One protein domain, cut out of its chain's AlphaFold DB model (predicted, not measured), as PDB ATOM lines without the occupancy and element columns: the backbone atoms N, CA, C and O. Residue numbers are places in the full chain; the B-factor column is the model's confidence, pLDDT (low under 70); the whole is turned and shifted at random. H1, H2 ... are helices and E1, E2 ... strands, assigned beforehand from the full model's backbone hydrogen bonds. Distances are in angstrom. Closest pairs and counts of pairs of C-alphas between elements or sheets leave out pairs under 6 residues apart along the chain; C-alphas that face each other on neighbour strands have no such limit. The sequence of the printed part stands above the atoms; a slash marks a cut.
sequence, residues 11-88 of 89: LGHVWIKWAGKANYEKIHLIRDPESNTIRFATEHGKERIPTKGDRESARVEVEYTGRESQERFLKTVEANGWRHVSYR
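What this domain is: This is residues 11 to 88 of the 89 residues of an uncharacterized protein of Tuwongella immobilis (UniProt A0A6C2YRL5). Picture a strongly twisted, curled sheet of five strands with the longer helix, H2, crossing it over E1, while the short helix H1 packs near the start of edge strand E5. The loops of two successive strand hairpins reach toward opposite ends of the long axis. The printed part has 78 residues, with two named helices and five named strands in the order E1 E2 E3 H1 E4 H2 E5; the class is mixed, helices and strands. The sheet is mixed too, in the order E3 E2 E1 E4 E5, with E4 and E5 parallel and the other neighbours antiparallel. The whole is compact and rounded, with a radius of gyration of the C-alphas of 11.6 A and spans of 33 by 23 by 23 A.

Where its parts are: Find C-alpha 11 at (278.234, 367.391, 178.994); from there E1 runs through residues 11 to 17, 19.5 A long. E2, residues 25 to 31, measures 19.3 A, and E3, residues 38 to 42, measures 13.3 A. Next come H1, residues 52 to 57, and E4, residues 59 to 62. Look for C-alpha 70 at (287.489, 363.127, 178.473), where H2 begins; it runs 14.2 A to residue 79. E5, residues 84 to 87, ends at C-alpha 87, (287.542, 357.878, 171.159).

How they stand to each other: Start at the sheet, where E1, E2 and E3 form a meander, each strand the antiparallel neighbour of the one before. In the hairpin of E1 and E2, N 14 and O 27 are 2.8 A apart, within hydrogen-bond range. In the hairpin of E2 and E3, N 28 and O 41 are 2.7 A apart, within range. On the other side of E1 find antiparallel E4, with N 15 and O 61 2.8 A apart. Parallel E5 follows at the edge, with N 60 and O 84 2.8 A apart. E4, H2 and E5 make a strand-helix-strand unit, two parallel neighbour strands with a helix between, and its crossover is right-handed. H2 is on the sheet at a height of 6.9 A, over E1 and across the strands, at 71 degrees to E1 on the local plane. The closest C-alphas of H2 and E5 are those of Glu 78 and Val 85, 7.0 A apart. H1 is on the sheet too; its closest C-alpha to E5 is that of Glu 56, 7.2 A from that of His 84. H1 and H2 are apart, and the arrangement has two layers, with the helices on one face of the sheet. In H1 and H2 every O i to N i+4 pair is within hydrogen-bond range.

The domain as a whole: The two C-alphas farthest apart are those of Ala 22 and Glu 34, at 35.8 A. The printed part has no cut, and no link between named elements is long. The mean pLDDT of the printed part is 88.5, and no printed residue is under 70.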
ATOM      1  N   LEU A  11     276.983 368.127 178.783       88.81
ATOM      2  CA  LEU A  11     278.234 367.391 178.994       88.81
ATOM      3  C   LEU A  11     279.116 367.363 177.743       88.81
ATOM      4  O   LEU A  11     280.341 367.355 177.834       88.81
ATOM      5  N   GLY A  12     278.502 367.336 176.563       90.19
ATOM      6  CA  GLY A  12     279.200 367.165 175.294       90.19
ATOM      7  C   GLY A  12     278.357 366.406 174.281       90.19
ATOM      8  O   GLY A  12     277.145 366.251 174.442       90.19
ATOM      9  N   HIS A  13     279.002 365.906 173.234       91.88
ATOM     10  CA  HIS A  13     278.345 365.092 172.220       91.88
ATOM     11  C   HIS A  13     279.140 363.835 171.905       91.88
ATOM     12  O   HIS A  13     280.356 363.763 172.078       91.88
ATOM     13  N   VAL A  14     278.415 362.842 171.418       92.12
ATOM     14  CA  VAL A  14     278.941 361.581 170.918       92.12
ATOM     15  C   VAL A  14     278.440 361.358 169.500       92.12
ATOM     16  O   VAL A  14     277.397 361.868 169.091       92.12
ATOM     17  N   TRP A  15     279.187 360.566 168.753       93.62
ATOM     18  CA  TRP A  15     278.831 360.130 167.419       93.62
ATOM     19  C   TRP A  15     278.414 358.671 167.479       93.62
ATOM     20  O   TRP A  15     279.189 357.814 167.889       93.62
ATOM     21  N   ILE A  16     277.180 358.379 167.085       93.00
ATOM     22  CA  ILE A  16     276.600 357.047 167.230       93.00
ATOM     23  C   ILE A  16     276.375 356.442 165.856       93.00
ATOM     24  O   ILE A  16     275.587 356.950 165.058       93.00
ATOM     25  N   LYS A  17     277.033 355.318 165.582       94.19
ATOM     26  CA  LYS A  17     276.709 354.463 164.443       94.19
ATOM     27  C   LYS A  17     275.702 353.414 164.893       94.19
ATOM     28  O   LYS A  17     276.070 352.371 165.437       94.19
ATOM     29  N   TRP A  18     274.426 353.717 164.678       91.75
ATOM     30  CA  TRP A  18     273.329 352.799 164.971       91.75
ATOM     31  C   TRP A  18     273.413 351.531 164.115       91.75
ATOM     32  O   TRP A  18     273.839 351.569 162.957       91.75
ATOM     33  N   ALA A  19     272.951 350.408 164.664       88.62
ATOM     34  CA  ALA A  19     272.877 349.154 163.925       88.62
ATOM     35  C   ALA A  19     272.011 349.317 162.661       88.62
ATOM     36  O   ALA A  19     270.911 349.868 162.702       88.62
ATOM     37  N   GLY A  20     272.531 348.878 161.513       87.81
ATOM     38  CA  GLY A  20     271.844 349.002 160.223       87.81
ATOM     39  C   GLY A  20     271.823 350.415 159.621       87.81
ATOM     40  O   GLY A  20     271.219 350.607 158.567       87.81
ATOM     41  N   LYS A  21     272.480 351.409 160.236       88.94
ATOM     42  CA  LYS A  21     272.661 352.744 159.647       88.94
ATOM     43  C   LYS A  21     274.062 352.891 159.052       88.94
ATOM     44  O   LYS A  21     275.057 352.457 159.628       88.94
ATOM     45  N   ALA A  22     274.126 353.519 157.878       87.31
ATOM     46  CA  ALA A  22     275.383 353.744 157.167       87.31
ATOM     47  C   ALA A  22     276.231 354.848 157.819       87.31
ATOM     48  O   ALA A  22     277.450 354.711 157.915       87.31
ATOM     49  N   ASN A  23     275.574 355.906 158.301       91.31
ATOM     50  CA  ASN A  23     276.215 357.120 158.800       91.31
ATOM     51  C   ASN A  23     276.176 357.202 160.328       91.31
ATOM     52  O   ASN A  23     275.291 356.633 160.971       91.31
ATOM     53  N   TYR A  24     277.128 357.949 160.883       92.31
ATOM     54  CA  TYR A  24     277.119 358.338 162.287       92.31
ATOM     55  C   TYR A  24     276.110 359.462 162.513       92.31
ATOM     56  O   TYR A  24     276.003 360.383 161.705       92.31
ATOM     57  N   GLU A  25     275.402 359.395 163.631       92.50
ATOM     58  CA  GLU A  25     274.476 360.423 164.091       92.50
ATOM     59  C   GLU A  25     275.099 361.166 165.276       92.50
ATOM     60  O   GLU A  25     275.587 360.537 166.216       92.50
ATOM     61  N   LYS A  26     275.101 362.504 165.234       93.00
ATOM     62  CA  LYS A  26     275.595 363.328 166.340       93.00
ATOM     63  C   LYS A  26     274.521 363.445 167.417       93.00
ATOM     64  O   LYS A  26     273.425 363.941 167.159       93.00
ATOM     65  N   ILE A  27     274.858 363.013 168.628       93.19
ATOM     66  CA  ILE A  27     273.969 363.001 169.786       93.19
ATOM     67  C   ILE A  27     274.602 363.789 170.930       93.19
ATOM     68  O   ILE A  27     275.701 363.493 171.381       93.19
ATOM     69  N   HIS A  28     273.881 364.787 171.411       91.94
ATOM     70  CA  HIS A  28     274.221 365.640 172.537       91.94
ATOM     71  C   HIS A  28     273.762 364.998 173.846       91.94
ATOM     72  O   HIS A  28     272.642 364.496 173.929       91.94
ATOM     73  N   LEU A  29     274.628 365.011 174.857       91.75
ATOM     74  CA  LEU A  29     274.352 364.491 176.191       91.75
ATOM     75  C   LEU A  29     274.145 365.659 177.148       91.75
ATOM     76  O   LEU A  29     275.022 366.512 177.305       91.75
ATOM     77  N   ILE A  30     272.990 365.669 177.799       91.56
ATOM     78  CA  ILE A  30     272.594 366.695 178.762       91.56
ATOM     79  C   ILE A  30     272.255 365.980 180.064       91.56
ATOM     80  O   ILE A  30     271.421 365.074 180.074       91.56
ATOM     81  N   ARG A  31     272.924 366.344 181.154       90.50
ATOM     82  CA  ARG A  31     272.607 365.848 182.489       90.50
ATOM     83  C   ARG A  31     271.480 366.686 183.065       90.50
ATOM     84  O   ARG A  31     271.633 367.886 183.246       90.50
ATOM     85  N   ASP A  32     270.372 366.032 183.364       88.56
ATOM     86  CA  ASP A  32     269.250 366.651 184.046       88.56
ATOM     87  C   ASP A  32     269.618 366.903 185.523       88.56
ATOM     88  O   ASP A  32     270.009 365.954 186.212       88.56
ATOM     89  N   PRO A  33     269.554 368.151 186.021       83.38
ATOM     90  CA  PRO A  33     270.031 368.489 187.362       83.38
ATOM     91  C   PRO A  33     269.136 367.940 188.480       83.38
ATOM     92  O   PRO A  33     269.620 367.719 189.589       83.38
ATOM     93  N   GLU A  34     267.854 367.692 188.204       85.94
ATOM     94  CA  GLU A  34     266.889 367.219 189.204       85.94
ATOM     95  C   GLU A  34     266.952 365.698 189.376       85.94
ATOM     96  O   GLU A  34     266.970 365.182 190.493       85.94
ATOM     97  N   SER A  35     267.013 364.966 188.264       85.44
ATOM     98  CA  SER A  35     267.000 363.500 188.255       85.44
ATOM     99  C   SER A  35     268.391 362.869 188.159       85.44
ATOM    100  O   SER A  35     268.529 361.656 188.323       85.44
ATOM    101  N   ASN A  36     269.425 363.667 187.869       83.19
ATOM    102  CA  ASN A  36     270.787 363.214 187.570       83.19
ATOM    103  C   ASN A  36     270.848 362.197 186.407       83.19
ATOM    104  O   ASN A  36     271.796 361.415 186.290       83.19
ATOM    105  N   THR A  37     269.827 362.188 185.542       88.56
ATOM    106  CA  THR A  37     269.750 361.310 184.370       88.56
ATOM    107  C   THR A  37     270.368 361.974 183.143       88.56
ATOM    108  O   THR A  37     270.433 363.197 183.043       88.56
ATOM    109  N   ILE A  38     270.859 361.166 182.198       90.50
ATOM    110  CA  ILE A  38     271.395 361.673 180.932       90.50
ATOM    111  C   ILE A  38     270.304 361.633 179.869       90.50
ATOM    112  O   ILE A  38     269.798 360.567 179.513       90.50
ATOM    113  N   ARG A  39     269.985 362.806 179.335       91.88
ATOM    114  CA  ARG A  39     269.122 362.994 178.176       91.88
ATOM    115  C   ARG A  39     269.980 363.044 176.921       91.88
ATOM    116  O   ARG A  39     271.058 363.641 176.912       91.88
ATOM    117  N   PHE A  40     269.486 362.420 175.858       92.31
ATOM    118  CA  PHE A  40     270.160 362.371 174.567       92.31
ATOM    119  C   PHE A  40     269.359 363.201 173.571       92.31
ATOM    120  O   PHE A  40     268.178 362.942 173.364       92.31
ATOM    121  N   ALA A  41     269.983 364.188 172.942       92.50
ATOM    122  CA  ALA A  41     269.333 365.060 171.973       92.50
ATOM    123  C   ALA A  41     270.071 365.032 170.633       92.50
ATOM    124  O   ALA A  41     271.293 365.030 170.575       92.50
ATOM    125  N   THR A  42     269.328 365.008 169.535       91.88
ATOM    126  CA  THR A  42     269.893 365.180 168.186       91.88
ATOM    127  C   THR A  42     270.318 366.632 167.956       91.88
ATOM    128  O   THR A  42     269.875 367.528 168.671       91.88
ATOM    129  N   GLU A  43     271.095 366.902 166.905       87.44
ATOM    130  CA  GLU A  43     271.482 368.269 166.495       87.44
ATOM    131  C   GLU A  43     270.291 369.231 166.269       87.44
ATOM    132  O   GLU A  43     270.429 370.455 166.339       87.44
ATOM    133  N   HIS A  44     269.100 368.677 166.026       85.62
ATOM    134  CA  HIS A  44     267.857 369.421 165.833       85.62
ATOM    135  C   HIS A  44     267.038 369.597 167.124       85.62
ATOM    136  O   HIS A  44     265.908 370.074 167.053       85.62
ATOM    137  N   GLY A  45     267.546 369.175 168.286       82.31
ATOM    138  CA  GLY A  45     266.831 369.276 169.569       82.31
ATOM    139  C   GLY A  45     265.789 368.205 169.816       82.31
ATOM    140  O   GLY A  45     265.127 368.233 170.849       82.31
ATOM    141  N   LYS A  46     265.622 367.250 168.898       88.75
ATOM    142  CA  LYS A  46     264.732 366.114 169.145       88.75
ATOM    143  C   LYS A  46     265.394 365.179 170.138       88.75
ATOM    144  O   LYS A  46     266.513 364.725 169.888       88.75
ATOM    145  N   GLU A  47     264.686 364.883 171.218       90.69
ATOM    146  CA  GLU A  47     265.111 363.884 172.186       90.69
ATOM    147  C   GLU A  47     265.147 362.495 171.537       90.69
ATOM    148  O   GLU A  47     264.274 362.111 170.752       90.69
ATOM    149  N   ARG A  48     266.199 361.747 171.850       89.81
ATOM    150  CA  ARG A  48     266.436 360.381 171.410       89.81
ATOM    151  C   ARG A  48     266.417 359.505 172.654       89.81
ATOM    152  O   ARG A  48     267.170 359.734 173.589       89.81
ATOM    153  N   ILE A  49     265.579 358.477 172.661       90.31
ATOM    154  CA  ILE A  49     265.500 357.533 173.781       90.31
ATOM    155  C   ILE A  49     266.036 356.189 173.276       90.31
ATOM    156  O   ILE A  49     265.264 355.389 172.750       90.31
ATOM    157  N   PRO A  50     267.362 355.950 173.342       89.19
ATOM    158  CA  PRO A  50     267.942 354.696 172.880       89.19
ATOM    159  C   PRO A  50     267.505 353.544 173.776       89.19
ATOM    160  O   PRO A  50     267.662 353.609 175.005       89.19
ATOM    161  N   THR A  51     266.997 352.480 173.155       90.19
ATOM    162  CA  THR A  51     266.637 351.244 173.851       90.19
ATOM    163  C   THR A  51     267.892 350.505 174.310       90.19
ATOM    164  O   THR A  51     269.003 350.790 173.862       90.19
ATOM    165  N   LYS A  52     267.735 349.509 175.190       88.88
ATOM    166  CA  LYS A  52     268.857 348.655 175.603       88.88
ATOM    167  C   LYS A  52     269.547 348.001 174.394       88.88
ATOM    168  O   LYS A  52     270.767 348.061 174.295       88.88
ATOM    169  N   GLY A  53     268.770 347.464 173.449       89.81
ATOM    170  CA  GLY A  53     269.306 346.830 172.240       89.81
ATOM    171  C   GLY A  53     270.097 347.795 171.354       89.81
ATOM    172  O   GLY A  53     271.138 347.414 170.817       89.81
ATOM    173  N   ASP A  54     269.662 349.059 171.266       90.25
ATOM    174  CA  ASP A  54     270.414 350.092 170.550       90.25
ATOM    175  C   ASP A  54     271.781 350.335 171.199       90.25
ATOM    176  O   ASP A  54     272.791 350.383 170.502       90.25
ATOM    177  N   ARG A  55     271.829 350.443 172.533       90.12
ATOM    178  CA  ARG A  55     273.071 350.719 173.279       90.12
ATOM    179  C   ARG A  55     274.069 349.567 173.238       90.12
ATOM    180  O   ARG A  55     275.278 349.790 173.307       90.12
ATOM    181  N   GLU A  56     273.564 348.343 173.133       91.19
ATOM    182  CA  GLU A  56     274.389 347.142 173.020       91.19
ATOM    183  C   GLU A  56     274.926 346.938 171.598       91.19
ATOM    184  O   GLU A  56     276.038 346.447 171.441       91.19
ATOM    185  N   SER A  57     274.173 347.341 170.570       91.12
ATOM    186  CA  SER A  57     274.521 347.057 169.167       91.12
ATOM    187  C   SER A  57     275.228 348.211 168.451       91.12
ATOM    188  O   SER A  57     275.895 347.999 167.437       91.12
ATOM    189  N   ALA A  58     275.047 349.444 168.918       92.94
ATOM    190  CA  ALA A  58     275.620 350.623 168.287       92.94
ATOM    191  C   ALA A  58     277.085 350.837 168.683       92.94
ATOM    192  O   ALA A  58     277.513 350.485 169.782       92.94
ATOM    193  N   ARG A  59     277.838 351.483 167.789       92.75
ATOM    194  CA  ARG A  59     279.179 351.995 168.096       92.75
ATOM    195  C   ARG A  59     279.090 353.464 168.464       92.75
ATOM    196  O   ARG A  59     278.460 354.232 167.739       92.75
ATOM    197  N   VAL A  60     279.733 353.839 169.557       92.81
ATOM    198  CA  VAL A  60     279.758 355.203 170.075       92.81
ATOM    199  C   VAL A  60     281.178 355.726 170.023       92.81
ATOM    200  O   VAL A  60     282.090 355.137 170.595       92.81
ATOM    201  N   GLU A  61     281.352 356.857 169.365       92.69
ATOM    202  CA  GLU A  61     282.609 357.582 169.305       92.69
ATOM    203  C   GLU A  61     282.479 358.880 170.096       92.69
ATOM    204  O   GLU A  61     281.637 359.733 169.813       92.69
ATOM    205  N   VAL A  62     283.306 359.013 171.123       89.88
ATOM    206  CA  VAL A  62     283.325 360.162 172.021       89.88
ATOM    207  C   VAL A  62     284.296 361.199 171.474       89.88
ATOM    208  O   VAL A  62     285.467 360.892 171.239       89.88
ATOM    209  N   GLU A  63     283.817 362.429 171.294       88.00
ATOM    210  CA  GLU A  63     284.629 363.574 170.879       88.00
ATOM    211  C   GLU A  63     284.902 364.483 172.081       88.00
ATOM    212  O   GLU A  63     284.016 364.730 172.904       88.00
ATOM    213  N   TYR A  64     286.134 364.979 172.202       79.62
ATOM    214  CA  TYR A  64     286.484 365.901 173.275       79.62
ATOM    215  C   TYR A  64     285.913 367.292 172.996       79.62
ATOM    216  O   TYR A  64     286.329 367.977 172.066       79.62
ATOM    217  N   THR A  65     284.971 367.722 173.833       78.50
ATOM    218  CA  THR A  65     284.294 369.022 173.709       78.50
ATOM    219  C   THR A  65     284.863 370.098 174.635       78.50
ATOM    220  O   THR A  65     284.403 371.235 174.599       78.50
ATOM    221  N   GLY A  66     285.813 369.755 175.514       78.19
ATOM    222  CA  GLY A  66     286.348 370.666 176.536       78.19
ATOM    223  C   GLY A  66     285.397 370.977 177.700       78.19
ATOM    224  O   GLY A  66     285.789 371.690 178.620       78.19
ATOM    225  N   ARG A  67     284.166 370.446 177.688       78.06
ATOM    226  CA  ARG A  67     283.154 370.662 178.738       78.06
ATOM    227  C   ARG A  67     283.375 369.801 179.977       78.06
ATOM    228  O   ARG A  67     283.180 370.265 181.095       78.06
ATOM    229  N   GLU A  68     283.788 368.558 179.776       76.38
ATOM    230  CA  GLU A  68     284.109 367.614 180.841       76.38
ATOM    231  C   GLU A  68     285.444 366.934 180.518       76.38
ATOM    232  O   GLU A  68     285.827 366.806 179.350       76.38
ATOM    233  N   SER A  69     286.174 366.491 181.547       81.62
ATOM    234  CA  SER A  69     287.358 365.658 181.341       81.62
ATOM    235  C   SER A  69     286.981 364.438 180.502       81.62
ATOM    236  O   SER A  69     286.028 363.729 180.818       81.62
ATOM    237  N   GLN A  70     287.763 364.172 179.459       78.19
ATOM    238  CA  GLN A  70     287.489 363.127 178.473       78.19
ATOM    239  C   GLN A  70     287.254 361.738 179.104       78.19
ATOM    240  O   GLN A  70     286.398 360.979 178.651       78.19
ATOM    241  N   GLU A  71     287.970 361.421 180.186       83.62
ATOM    242  CA  GLU A  71     287.798 360.182 180.952       83.62
ATOM    243  C   GLU A  71     286.460 360.134 181.710       83.62
ATOM    244  O   GLU A  71     285.787 359.105 181.737       83.62
ATOM    245  N   ARG A  72     286.041 361.253 182.313       86.06
ATOM    246  CA  ARG A  72     284.776 361.339 183.055       86.06
ATOM    247  C   ARG A  72     283.579 361.257 182.110       86.06
ATOM    248  O   ARG A  72     282.595 360.585 182.433       86.06
ATOM    249  N   PHE A  73     283.707 361.852 180.927       87.75
ATOM    250  CA  PHE A  73     282.669 361.786 179.908       87.75
ATOM    251  C   PHE A  73     282.525 360.366 179.358       87.75
ATOM    252  O   PHE A  73     281.415 359.839 179.314       87.75
ATOM    253  N   LEU A  74     283.644 359.697 179.055       86.31
ATOM    254  CA  LEU A  74     283.645 358.288 178.659       86.31
ATOM    255  C   LEU A  74     282.971 357.406 179.724       86.31
ATOM    256  O   LEU A  74     282.015 356.701 179.408       86.31
ATOM    257  N   LYS A  75     283.375 357.532 180.995       89.00
ATOM    258  CA  LYS A  75     282.758 356.797 182.113       89.00
ATOM    259  C   LYS A  75     281.255 357.059 182.227       89.00
ATOM    260  O   LYS A  75     280.497 356.143 182.529       89.00
ATOM    261  N   THR A  76     280.805 358.289 181.968       89.31
ATOM    262  CA  THR A  76     279.375 358.638 181.968       89.31
ATOM    263  C   THR A  76     278.619 357.918 180.850       89.31
ATOM    264  O   THR A  76     277.514 357.416 181.077       89.31
ATOM    265  N   VAL A  77     279.205 357.837 179.652       89.56
ATOM    266  CA  VAL A  77     278.636 357.101 178.514       89.56
ATOM    267  C   VAL A  77     278.592 355.601 178.825       89.56
ATOM    268  O   VAL A  77     277.533 354.989 178.715       89.56
ATOM    269  N   GLU A  78     279.682 355.005 179.302       89.50
ATOM    270  CA  GLU A  78     279.723 353.581 179.664       89.50
ATOM    271  C   GLU A  78     278.722 353.231 180.778       89.50
ATOM    272  O   GLU A  78     277.977 352.254 180.665       89.50
ATOM    273  N   ALA A  79     278.609 354.075 181.810       89.81
ATOM    274  CA  ALA A  79     277.636 353.910 182.893       89.81
ATOM    275  C   ALA A  79     276.174 353.957 182.408       89.81
ATOM    276  O   ALA A  79     275.287 353.409 183.059       89.81
ATOM    277  N   ASN A  80     275.913 354.561 181.243       87.88
ATOM    278  CA  ASN A  80     274.596 354.575 180.605       87.88
ATOM    279  C   ASN A  80     274.299 353.311 179.774       87.88
ATOM    280  O   ASN A  80     273.264 353.245 179.103       87.88
ATOM    281  N   GLY A  81     275.157 352.290 179.835       88.00
ATOM    282  CA  GLY A  81     274.917 350.976 179.237       88.00
ATOM    283  C   GLY A  81     275.365 350.847 177.783       88.00
ATOM    284  O   GLY A  81     274.969 349.892 177.114       88.00
ATOM    285  N   TRP A  82     276.171 351.786 177.283       91.06
ATOM    286  CA  TRP A  82     276.791 351.683 175.964       91.06
ATOM    287  C   TRP A  82     277.965 350.702 176.009       91.06
ATOM    288  O   TRP A  82     278.882 350.863 176.810       91.06
ATOM    289  N   ARG A  83     277.930 349.668 175.160       88.00
ATOM    290  CA  ARG A  83     278.918 348.569 175.178       88.00
ATOM    291  C   ARG A  83     280.169 348.849 174.351       88.00
ATOM    292  O   ARG A  83     281.242 348.356 174.681       88.00
ATOM    293  N   HIS A  84     280.021 349.587 173.257       89.38
ATOM    294  CA  HIS A  84     281.083 349.817 172.283       89.38
ATOM    295  C   HIS A  84     281.401 351.306 172.213       89.38
ATOM    296  O   HIS A  84     280.918 351.999 171.321       89.38
ATOM    297  N   VAL A  85     282.183 351.786 173.180       90.25
ATOM    298  CA  VAL A  85     282.586 353.192 173.291       90.25
ATOM    299  C   VAL A  85     284.068 353.321 172.940       90.25
ATOM    300  O   VAL A  85     284.904 352.603 173.482       90.25
ATOM    301  N   SER A  86     284.400 354.225 172.024       88.50
ATOM    302  CA  SER A  86     285.774 354.535 171.622       88.50
ATOM    303  C   SER A  86     285.982 356.038 171.496       88.50
ATOM    304  O   SER A  86     285.023 356.802 171.409       88.50
ATOM    305  N   TYR A  87     287.235 356.484 171.464       83.31
ATOM    306  CA  TYR A  87     287.542 357.878 171.159       83.31
ATOM    307  C   TYR A  87     287.519 358.132 169.659       83.31
ATOM    308  O   TYR A  87     287.977 357.301 168.872       83.31
ATOM    309  N   ARG A  88     286.991 359.296 169.278       81.25
ATOM    310  CA  ARG A  88     287.167 359.825 167.932       81.25
ATOM    311  C   ARG A  88     288.545 360.488 167.864       81.25
ATOM    312  O   ARG A  88     288.795 361.425 168.621       81.25
TER     313      ARG A  88